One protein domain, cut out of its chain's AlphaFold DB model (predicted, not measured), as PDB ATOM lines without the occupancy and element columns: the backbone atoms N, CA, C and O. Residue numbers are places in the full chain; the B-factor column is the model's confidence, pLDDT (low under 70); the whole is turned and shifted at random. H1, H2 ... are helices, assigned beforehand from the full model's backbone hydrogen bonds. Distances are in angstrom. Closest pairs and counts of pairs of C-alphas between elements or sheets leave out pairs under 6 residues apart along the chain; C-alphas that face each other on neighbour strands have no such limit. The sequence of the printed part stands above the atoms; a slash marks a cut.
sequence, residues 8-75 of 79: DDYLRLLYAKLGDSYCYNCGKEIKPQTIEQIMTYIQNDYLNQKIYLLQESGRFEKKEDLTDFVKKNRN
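What this domain is: This is residues 8 to 75 of the 79 residues of an uncharacterized protein of Candidatus Gracilibacteria bacterium (UniProt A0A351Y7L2). Three short helices, H1, H2 and H3, are strung apart on two long links in an open, flat V, with H2 near its bottom and H1 and H3 at the two ends; the helices make no common core. The printed part has 68 residues, of which 33, under half, are in the three named helices; there is no named strand, and the class is all helix. It is extended, with a radius of gyration of the C-alphas of 18.7 A and spans of 43 by 40 by 19 A.

Where its parts are: Find C-alpha 8 at (93.664, 138.082, 16.426); from there H1 runs through residues 8 to 18, 15.2 A. H2, residues 35 to 45, begins at C-alpha 35 at (124.048, 147.143, 30.459) and is 15.5 A long. H3, residues 63 to 73, is 15.6 A long and ends at C-alpha 73 at (131.029, 157.295, 13.212).

How they stand to each other: H1, H2 and H3 are apart from one another. In each helix every O i to N i+4 pair is within hydrogen-bond range. Residues 8 to 19, of which 8 to 18 belong to H1, stand free.

The domain as a whole: The C-alphas of Tyr 10 and Asn 48, the two farthest apart, are 47.2 A apart. The printed part has no cut. Both links, residues 19 to 34 and 46 to 62, are long. Look for pLDDT under 70 at residues 74 to 75.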
ATOM      1  N   ASP A   8      92.206 138.217  16.345       88.19
ATOM      2  CA  ASP A   8      93.664 138.082  16.426       88.19
ATOM      3  C   ASP A   8      94.355 139.401  16.791       88.19
ATOM      4  O   ASP A   8      95.332 139.396  17.542       88.19
ATOM      5  N   ASP A   9      93.827 140.537  16.329       89.00
ATOM      6  CA  ASP A   9      94.378 141.849  16.660       89.00
ATOM      7  C   ASP A   9      94.124 142.184  18.136       89.00
ATOM      8  O   ASP A   9      95.037 142.626  18.842       89.00
ATOM      9  N   TYR A  10      92.926 141.883  18.651       91.69
ATOM     10  CA  TYR A  10      92.619 142.037  20.077       91.69
ATOM     11  C   TYR A  10      93.463 141.109  20.952       91.69
ATOM     12  O   TYR A  10      94.003 141.550  21.969       91.69
ATOM     13  N   LEU A  11      93.630 139.846  20.552       92.00
ATOM     14  CA  LEU A  11      94.488 138.896  21.260       92.00
ATOM     15  C   LEU A  11      95.938 139.380  21.278       92.00
ATOM     16  O   LEU A  11      96.577 139.371  22.331       92.00
ATOM     17  N   ARG A  12      96.452 139.881  20.152       91.75
ATOM     18  CA  ARG A  12      97.803 140.442  20.078       91.75
ATOM     19  C   ARG A  12      97.988 141.612  21.045       91.75
ATOM     20  O   ARG A  12      99.007 141.668  21.730       91.75
ATOM     21  N   LEU A  13      97.022 142.529  21.128       94.19
ATOM     22  CA  LEU A  13      97.077 143.649  22.075       94.19
ATOM     23  C   LEU A  13      96.990 143.184  23.534       94.19
ATOM     24  O   LEU A  13      97.701 143.726  24.381       94.19
ATOM     25  N   LEU A  14      96.154 142.184  23.826       95.38
ATOM     26  CA  LEU A  14      96.010 141.605  25.161       95.38
ATOM     27  C   LEU A  14      97.333 141.000  25.644       95.38
ATOM     28  O   LEU A  14      97.831 141.389  26.700       95.38
ATOM     29  N   TYR A  15      97.931 140.108  24.852       94.69
ATOM     30  CA  TYR A  15      99.199 139.462  25.201       94.69
ATOM     31  C   TYR A  15     100.368 140.448  25.241       94.69
ATOM     32  O   TYR A  15     101.229 140.320  26.101       94.69
ATOM     33  N   ALA A  16     100.387 141.472  24.385       94.31
ATOM     34  CA  ALA A  16     101.418 142.508  24.454       94.31
ATOM     35  C   ALA A  16     101.338 143.358  25.736       94.31
ATOM     36  O   ALA A  16     102.353 143.892  26.177       94.31
ATOM     37  N   LYS A  17     100.141 143.524  26.317       94.44
ATOM     38  CA  LYS A  17      99.926 144.337  27.525       94.44
ATOM     39  C   LYS A  17     100.027 143.543  28.824       94.44
ATOM     40  O   LYS A  17     100.481 144.104  29.814       94.44
ATOM     41  N   LEU A  18      99.540 142.303  28.838       95.56
ATOM     42  CA  LEU A  18      99.367 141.502  30.057       95.56
ATOM     43  C   LEU A  18     100.122 140.167  30.032       95.56
ATOM     44  O   LEU A  18     100.085 139.441  31.017       95.56
ATOM     45  N   GLY A  19     100.739 139.801  28.909       93.69
ATOM     46  CA  GLY A  19     101.443 138.533  28.776       93.69
ATOM     47  C   GLY A  19     102.847 138.584  29.368       93.69
ATOM     48  O   GLY A  19     103.651 139.444  29.009       93.69
ATOM     49  N   ASP A  20     103.162 137.602  30.208       94.38
ATOM     50  CA  ASP A  20     104.531 137.340  30.641       94.38
ATOM     51  C   ASP A  20     105.312 136.628  29.528       94.38
ATOM     52  O   ASP A  20     104.835 135.675  28.901       94.38
ATOM     53  N   SER A  21     106.533 137.091  29.264       94.62
ATOM     54  CA  SER A  21     107.389 136.530  28.215       94.62
ATOM     55  C   SER A  21     108.266 135.407  28.759       94.62
ATOM     56  O   SER A  21     108.961 135.585  29.755       94.62
ATOM     57  N   TYR A  22     108.302 134.270  28.064       95.81
ATOM     58  CA  TYR A  22     109.123 133.112  28.432       95.81
ATOM     59  C   TYR A  22     110.014 132.668  27.270       95.81
ATOM     60  O   TYR A  22     109.650 132.771  26.099       95.81
ATOM     61  N   CYS A  23     111.197 132.145  27.589       95.12
ATOM     62  CA  CYS A  23     112.092 131.552  26.605       95.12
ATOM     63  C   CYS A  23     111.503 130.242  26.063       95.12
ATOM     64  O   CYS A  23     111.267 129.306  26.826       95.12
ATOM     65  N   TYR A  24     111.356 130.135  24.742       95.38
ATOM     66  CA  TYR A  24     110.811 128.941  24.088       95.38
ATOM     67  C   TYR A  24     111.683 127.683  24.256       95.38
ATOM     68  O   TYR A  24     111.177 126.573  24.145       95.38
ATOM     69  N   ASN A  25     112.987 127.844  24.509       96.06
ATOM     70  CA  ASN A  25     113.920 126.723  24.630       96.06
ATOM     71  C   ASN A  25     114.036 126.194  26.068       96.06
ATOM     72  O   ASN A  25     114.192 124.997  26.272       96.06
ATOM     73  N   CYS A  26     113.996 127.077  27.072       95.69
ATOM     74  CA  CYS A  26     114.265 126.693  28.462       95.69
ATOM     75  C   CYS A  26     113.132 126.999  29.449       95.69
ATOM     76  O   CYS A  26     113.258 126.657  30.621       95.69
ATOM     77  N   GLY A  27     112.052 127.658  29.017       94.06
ATOM     78  CA  GLY A  27     110.893 127.968  29.858       94.06
ATOM     79  C   GLY A  27     111.141 129.017  30.948       94.06
ATOM     80  O   GLY A  27     110.271 129.238  31.783       94.06
ATOM     81  N   LYS A  28     112.312 129.668  30.970       95.12
ATOM     82  CA  LYS A  28     112.615 130.741  31.929       95.12
ATOM     83  C   LYS A  28     111.927 132.045  31.530       95.12
ATOM     84  O   LYS A  28     111.862 132.371  30.345       95.12
ATOM     85  N   GLU A  29     111.465 132.790  32.526       95.19
ATOM     86  CA  GLU A  29     110.884 134.127  32.370       95.19
ATOM     87  C   GLU A  29     111.928 135.110  31.808       95.19
ATOM     88  O   GLU A  29     113.063 135.174  32.295       95.19
ATOM     89  N   ILE A  30     111.556 135.870  30.775       94.25
ATOM     90  CA  ILE A  30     112.403 136.890  30.151       94.25
ATOM     91  C   ILE A  30     112.251 138.190  30.934       94.25
ATOM     92  O   ILE A  30     111.156 138.732  31.051       94.25
ATOM     93  N   LYS A  31     113.375 138.710  31.431       92.31
ATOM     94  CA  LYS A  31     113.426 139.956  32.201       92.31
ATOM     95  C   LYS A  31     114.303 140.991  31.508       92.31
ATOM     96  O   LYS A  31     115.251 140.607  30.819       92.31
ATOM     97  N   PRO A  32     114.015 142.290  31.692       91.19
ATOM     98  CA  PRO A  32     114.903 143.343  31.226       91.19
ATOM     99  C   PRO A  32     116.286 143.175  31.859       91.19
ATOM    100  O   PRO A  32     116.403 142.936  33.062       91.19
ATOM    101  N   GLN A  33     117.321 143.293  31.032       91.81
ATOM    102  CA  GLN A  33     118.713 143.189  31.458       91.81
ATOM    103  C   GLN A  33     119.362 144.568  31.491       91.81
ATOM    104  O   GLN A  33     119.087 145.413  30.636       91.81
ATOM    105  N   THR A  34     120.235 144.792  32.471       94.88
ATOM    106  CA  THR A  34     121.037 146.019  32.533       94.88
ATOM    107  C   THR A  34     122.245 145.929  31.605       94.88
ATOM    108  O   THR A  34     122.657 144.842  31.188       94.88
ATOM    109  N   ILE A  35     122.843 147.080  31.294       90.44
ATOM    110  CA  ILE A  35     124.048 147.143  30.459       90.44
ATOM    111  C   ILE A  35     125.172 146.323  31.103       90.44
ATOM    112  O   ILE A  35     125.846 145.560  30.418       90.44
ATOM    113  N   GLU A  36     125.336 146.418  32.423       92.25
ATOM    114  CA  GLU A  36     126.353 145.674  33.168       92.25
ATOM    115  C   GLU A  36     126.133 144.164  33.050       92.25
ATOM    116  O   GLU A  36     127.083 143.433  32.789       92.25
ATOM    117  N   GLN A  37     124.885 143.698  33.165       92.50
ATOM    118  CA  GLN A  37     124.551 142.278  33.019       92.50
ATOM    119  C   GLN A  37     124.885 141.754  31.620       92.50
ATOM    120  O   GLN A  37     125.448 140.667  31.490       92.50
ATOM    121  N   ILE A  38     124.585 142.537  30.579       90.69
ATOM    122  CA  ILE A  38     124.926 142.192  29.195       90.69
ATOM    123  C   ILE A  38     126.451 142.151  29.021       90.69
ATOM    124  O   ILE A  38     126.976 141.199  28.448       90.69
ATOM    125  N   MET A  39     127.180 143.134  29.557       89.88
ATOM    126  CA  MET A  39     128.645 143.164  29.491       89.88
ATOM    127  C   MET A  39     129.278 141.969  30.208       89.88
ATOM    128  O   MET A  39     130.193 141.350  29.666       89.88
ATOM    129  N   THR A  40     128.777 141.603  31.391       91.88
ATOM    130  CA  THR A  40     129.229 140.413  32.124       91.88
ATOM    131  C   THR A  40     128.960 139.133  31.334       91.88
ATOM    132  O   THR A  40     129.842 138.284  31.243       91.88
ATOM    133  N   TYR A  41     127.781 139.002  30.721       90.19
ATOM    134  CA  TYR A  41     127.449 137.861  29.864       90.19
ATOM    135  C   TYR A  41     128.427 137.734  28.688       90.19
ATOM    136  O   TYR A  41     128.990 136.668  28.460       90.19
ATOM    137  N   ILE A  42     128.706 138.842  27.995       90.06
ATOM    138  CA  ILE A  42     129.647 138.868  26.867       90.06
ATOM    139  C   ILE A  42     131.061 138.463  27.310       90.06
ATOM    140  O   ILE A  42     131.701 137.647  26.649       90.06
ATOM    141  N   GLN A  43     131.553 139.015  28.422       88.56
ATOM    142  CA  GLN A  43     132.900 138.725  28.925       88.56
ATOM    143  C   GLN A  43     133.074 137.263  29.349       88.56
ATOM    144  O   GLN A  43     134.140 136.691  29.119       88.56
ATOM    145  N   ASN A  44     132.043 136.666  29.948       91.12
ATOM    146  CA  ASN A  44     132.104 135.296  30.449       91.12
ATOM    147  C   ASN A  44     131.953 134.262  29.328       91.12
ATOM    148  O   ASN A  44     132.735 133.314  29.264       91.12
ATOM    149  N   ASP A  45     130.986 134.452  28.431       90.06
ATOM    150  CA  ASP A  45     130.603 133.415  27.466       90.06
ATOM    151  C   ASP A  45     131.445 133.458  26.179       90.06
ATOM    152  O   ASP A  45     131.556 132.457  25.470       90.06
ATOM    153  N   TYR A  46     132.085 134.595  25.885       87.81
ATOM    154  CA  TYR A  46     132.838 134.822  24.643       87.81
ATOM    155  C   TYR A  46     134.303 135.215  24.885       87.81
ATOM    156  O   TYR A  46     134.924 135.900  24.065       87.81
ATOM    157  N   LEU A  47     134.888 134.766  25.999       83.62
ATOM    158  CA  LEU A  47     136.286 135.036  26.330       83.62
ATOM    159  C   LEU A  47     137.229 134.570  25.200       83.62
ATOM    160  O   LEU A  47     137.125 133.450  24.702       83.62
ATOM    161  N   ASN A  48     138.171 135.435  24.806       84.75
ATOM    162  CA  ASN A  48     139.135 135.227  23.711       84.75
ATOM    163  C   ASN A  48     138.538 135.089  22.297       84.75
ATOM    164  O   ASN A  48     139.251 134.713  21.365       84.75
ATOM    165  N   GLN A  49     137.261 135.422  22.104       87.19
ATOM    166  CA  GLN A  49     136.654 135.484  20.777       87.19
ATOM    167  C   GLN A  49     136.641 136.927  20.260       87.19
ATOM    168  O   GLN A  49     136.538 137.883  21.026       87.19
ATOM    169  N   LYS A  50     136.752 137.102  18.938       81.12
ATOM    170  CA  LYS A  50     136.534 138.412  18.311       81.12
ATOM    171  C   LYS A  50     135.036 138.679  18.255       81.12
ATOM    172  O   LYS A  50     134.307 137.936  17.603       81.12
ATOM    173  N   ILE A  51     134.597 139.743  18.915       83.31
ATOM    174  CA  ILE A  51     133.191 140.140  18.994       83.31
ATOM    175  C   ILE A  51     133.020 141.447  18.227       83.31
ATOM    176  O   ILE A  51     133.821 142.368  18.379       83.31
ATOM    177  N   TYR A  52     131.974 141.532  17.411       83.75
ATOM    178  CA  TYR A  52     131.605 142.750  16.697       83.75
ATOM    179  C   TYR A  52     130.335 143.322  17.321       83.75
ATOM    180  O   TYR A  52     129.291 142.671  17.313       83.75
ATOM    181  N   LEU A  53     130.418 144.539  17.860       79.12
ATOM    182  CA  LEU A  53     129.250 145.259  18.359       79.12
ATOM    183  C   LEU A  53     128.608 146.026  17.205       79.12
ATOM    184  O   LEU A  53     129.184 146.963  16.656       79.12
ATOM    185  N   LEU A  54     127.408 145.596  16.836       80.94
ATOM    186  CA  LEU A  54     126.591 146.241  15.820       80.94
ATOM    187  C   LEU A  54     125.561 147.113  16.528       80.94
ATOM    188  O   LEU A  54     124.808 146.639  17.375       80.94
ATOM    189  N   GLN A  55     125.529 148.388  16.169       79.00
ATOM    190  CA  GLN A  55     124.506 149.317  16.621       79.00
ATOM    191  C   GLN A  55     123.590 149.631  15.441       79.00
ATOM    192  O   GLN A  55     124.074 149.893  14.337       79.00
ATOM    193  N   GLU A  56     122.274 149.624  15.667       76.88
ATOM    194  CA  GLU A  56     121.339 150.142  14.671       76.88
ATOM    195  C   GLU A  56     121.672 151.617  14.427       76.88
ATOM    196  O   GLU A  56     121.737 152.421  15.358       76.88
ATOM    197  N   SER A  57     121.914 151.978  13.168       71.19
ATOM    198  CA  SER A  57     122.292 153.340  12.799       71.19
ATOM    199  C   SER A  57     121.157 154.351  13.024       71.19
ATOM    200  O   SER A  57     121.407 155.551  13.022       71.19
ATOM    201  N   GLY A  58     119.936 153.886  13.303       70.94
ATOM    202  CA  GLY A  58     118.726 154.693  13.419       70.94
ATOM    203  C   GLY A  58     117.956 154.747  12.098       70.94
ATOM    204  O   GLY A  58     118.418 154.269  11.060       70.94
ATOM    205  N   ARG A  59     116.750 155.322  12.128       73.38
ATOM    206  CA  ARG A  59     115.964 155.575  10.912       73.38
ATOM    207  C   ARG A  59     116.396 156.907  10.302       73.38
ATOM    208  O   ARG A  59     116.348 157.927  10.982       73.38
ATOM    209  N   PHE A  60     116.779 156.890   9.029       79.50
ATOM    210  CA  PHE A  60     117.141 158.087   8.265       79.50
ATOM    211  C   PHE A  60     116.119 158.307   7.155       79.50
ATOM    212  O   PHE A  60     115.873 157.400   6.361       79.50
ATOM    213  N   GLU A  61     115.536 159.503   7.092       78.06
ATOM    214  CA  GLU A  61     114.584 159.862   6.034       78.06
ATOM    215  C   GLU A  61     115.301 160.329   4.761       78.06
ATOM    216  O   GLU A  61     114.818 160.087   3.654       78.06
ATOM    217  N   LYS A  62     116.478 160.957   4.898       84.38
ATOM    218  CA  LYS A  62     117.277 161.460   3.776       84.38
ATOM    219  C   LYS A  62     118.626 160.765   3.680       84.38
ATOM    220  O   LYS A  62     119.253 160.389   4.668       84.38
ATOM    221  N   LYS A  63     119.107 160.645   2.441       77.75
ATOM    222  CA  LYS A  63     120.421 160.066   2.134       77.75
ATOM    223  C   LYS A  63     121.565 160.896   2.728       77.75
ATOM    224  O   LYS A  63     122.556 160.309   3.149       77.75
ATOM    225  N   GLU A  64     121.395 162.218   2.786       80.81
ATOM    226  CA  GLU A  64     122.339 163.174   3.386       80.81
ATOM    227  C   GLU A  64     122.637 162.829   4.851       80.81
ATOM    228  O   GLU A  64     123.802 162.623   5.202       80.81
ATOM    229  N   ASP A  65     121.587 162.626   5.653       78.50
ATOM    230  CA  ASP A  65     121.683 162.312   7.084       78.50
ATOM    231  C   ASP A  65     122.447 161.005   7.338       78.50
ATOM    232  O   ASP A  65     123.280 160.919   8.246       78.50
ATOM    233  N   LEU A  66     122.216 159.989   6.497       77.62
ATOM    234  CA  LEU A  66     122.949 158.726   6.565       77.62
ATOM    235  C   LEU A  66     124.431 158.932   6.234       77.62
ATOM    236  O   LEU A  66     125.300 158.411   6.936       77.62
ATOM    237  N   THR A  67     124.750 159.690   5.180       78.75
ATOM    238  CA  THR A  67     126.150 159.982   4.839       78.75
ATOM    239  C   THR A  67     126.868 160.752   5.939       78.75
ATOM    240  O   THR A  67     128.037 160.465   6.206       78.75
ATOM    241  N   ASP A  68     126.192 161.685   6.601       81.06
ATOM    242  CA  ASP A  68     126.775 162.461   7.694       81.06
ATOM    243  C   ASP A  68     126.962 161.611   8.955       81.06
ATOM    244  O   ASP A  68     128.020 161.673   9.591       81.06
ATOM    245  N   PHE A  69     126.014 160.720   9.263       78.75
ATOM    246  CA  PHE A  69     126.163 159.723  10.323       78.75
ATOM    247  C   PHE A  69     127.351 158.781  10.074       78.75
ATOM    248  O   PHE A  69     128.159 158.546  10.977       78.75
ATOM    249  N   VAL A  70     127.495 158.267   8.848       77.44
ATOM    250  CA  VAL A  70     128.591 157.357   8.476       77.44
ATOM    251  C   VAL A  70     129.944 158.061   8.559       77.44
ATOM    252  O   VAL A  70     130.896 157.493   9.094       77.44
ATOM    253  N   LYS A  71     130.048 159.312   8.090       79.38
ATOM    254  CA  LYS A  71     131.283 160.106   8.218       79.38
ATOM    255  C   LYS A  71     131.652 160.347   9.682       79.38
ATOM    256  O   LYS A  71     132.823 160.240  10.034       79.38
ATOM    257  N   LYS A  72     130.665 160.634  10.536       77.19
ATOM    258  CA  LYS A  72     130.869 160.932  11.961       77.19
ATOM    259  C   LYS A  72     131.287 159.711  12.785       77.19
ATOM    260  O   LYS A  72     132.050 159.858  13.737       77.19
ATOM    261  N   ASN A  73     130.806 158.519  12.432       72.38
ATOM    262  CA  ASN A  73     131.029 157.295  13.212       72.38
ATOM    263  C   ASN A  73     132.079 156.341  12.619       72.38
ATOM    264  O   ASN A  73     132.384 155.324  13.237       72.38
ATOM    265  N   ARG A  74     132.689 156.683  11.475       62.53
ATOM    266  CA  ARG A  74     133.705 155.859  10.789       62.53
ATOM    267  C   ARG A  74     134.930 155.491  11.644       62.53
ATOM    268  O   ARG A  74     135.545 154.471  11.373       62.53
ATOM    269  N   ASN A  75     135.258 156.285  12.670       59.00
ATOM    270  CA  ASN A  75     136.496 156.157  13.457       59.00
ATOM    271  C   ASN A  75     136.286 155.687  14.912       59.00
ATOM    272  O   ASN A  75     137.201 155.801  15.721       59.00
TER     273      ASN A  75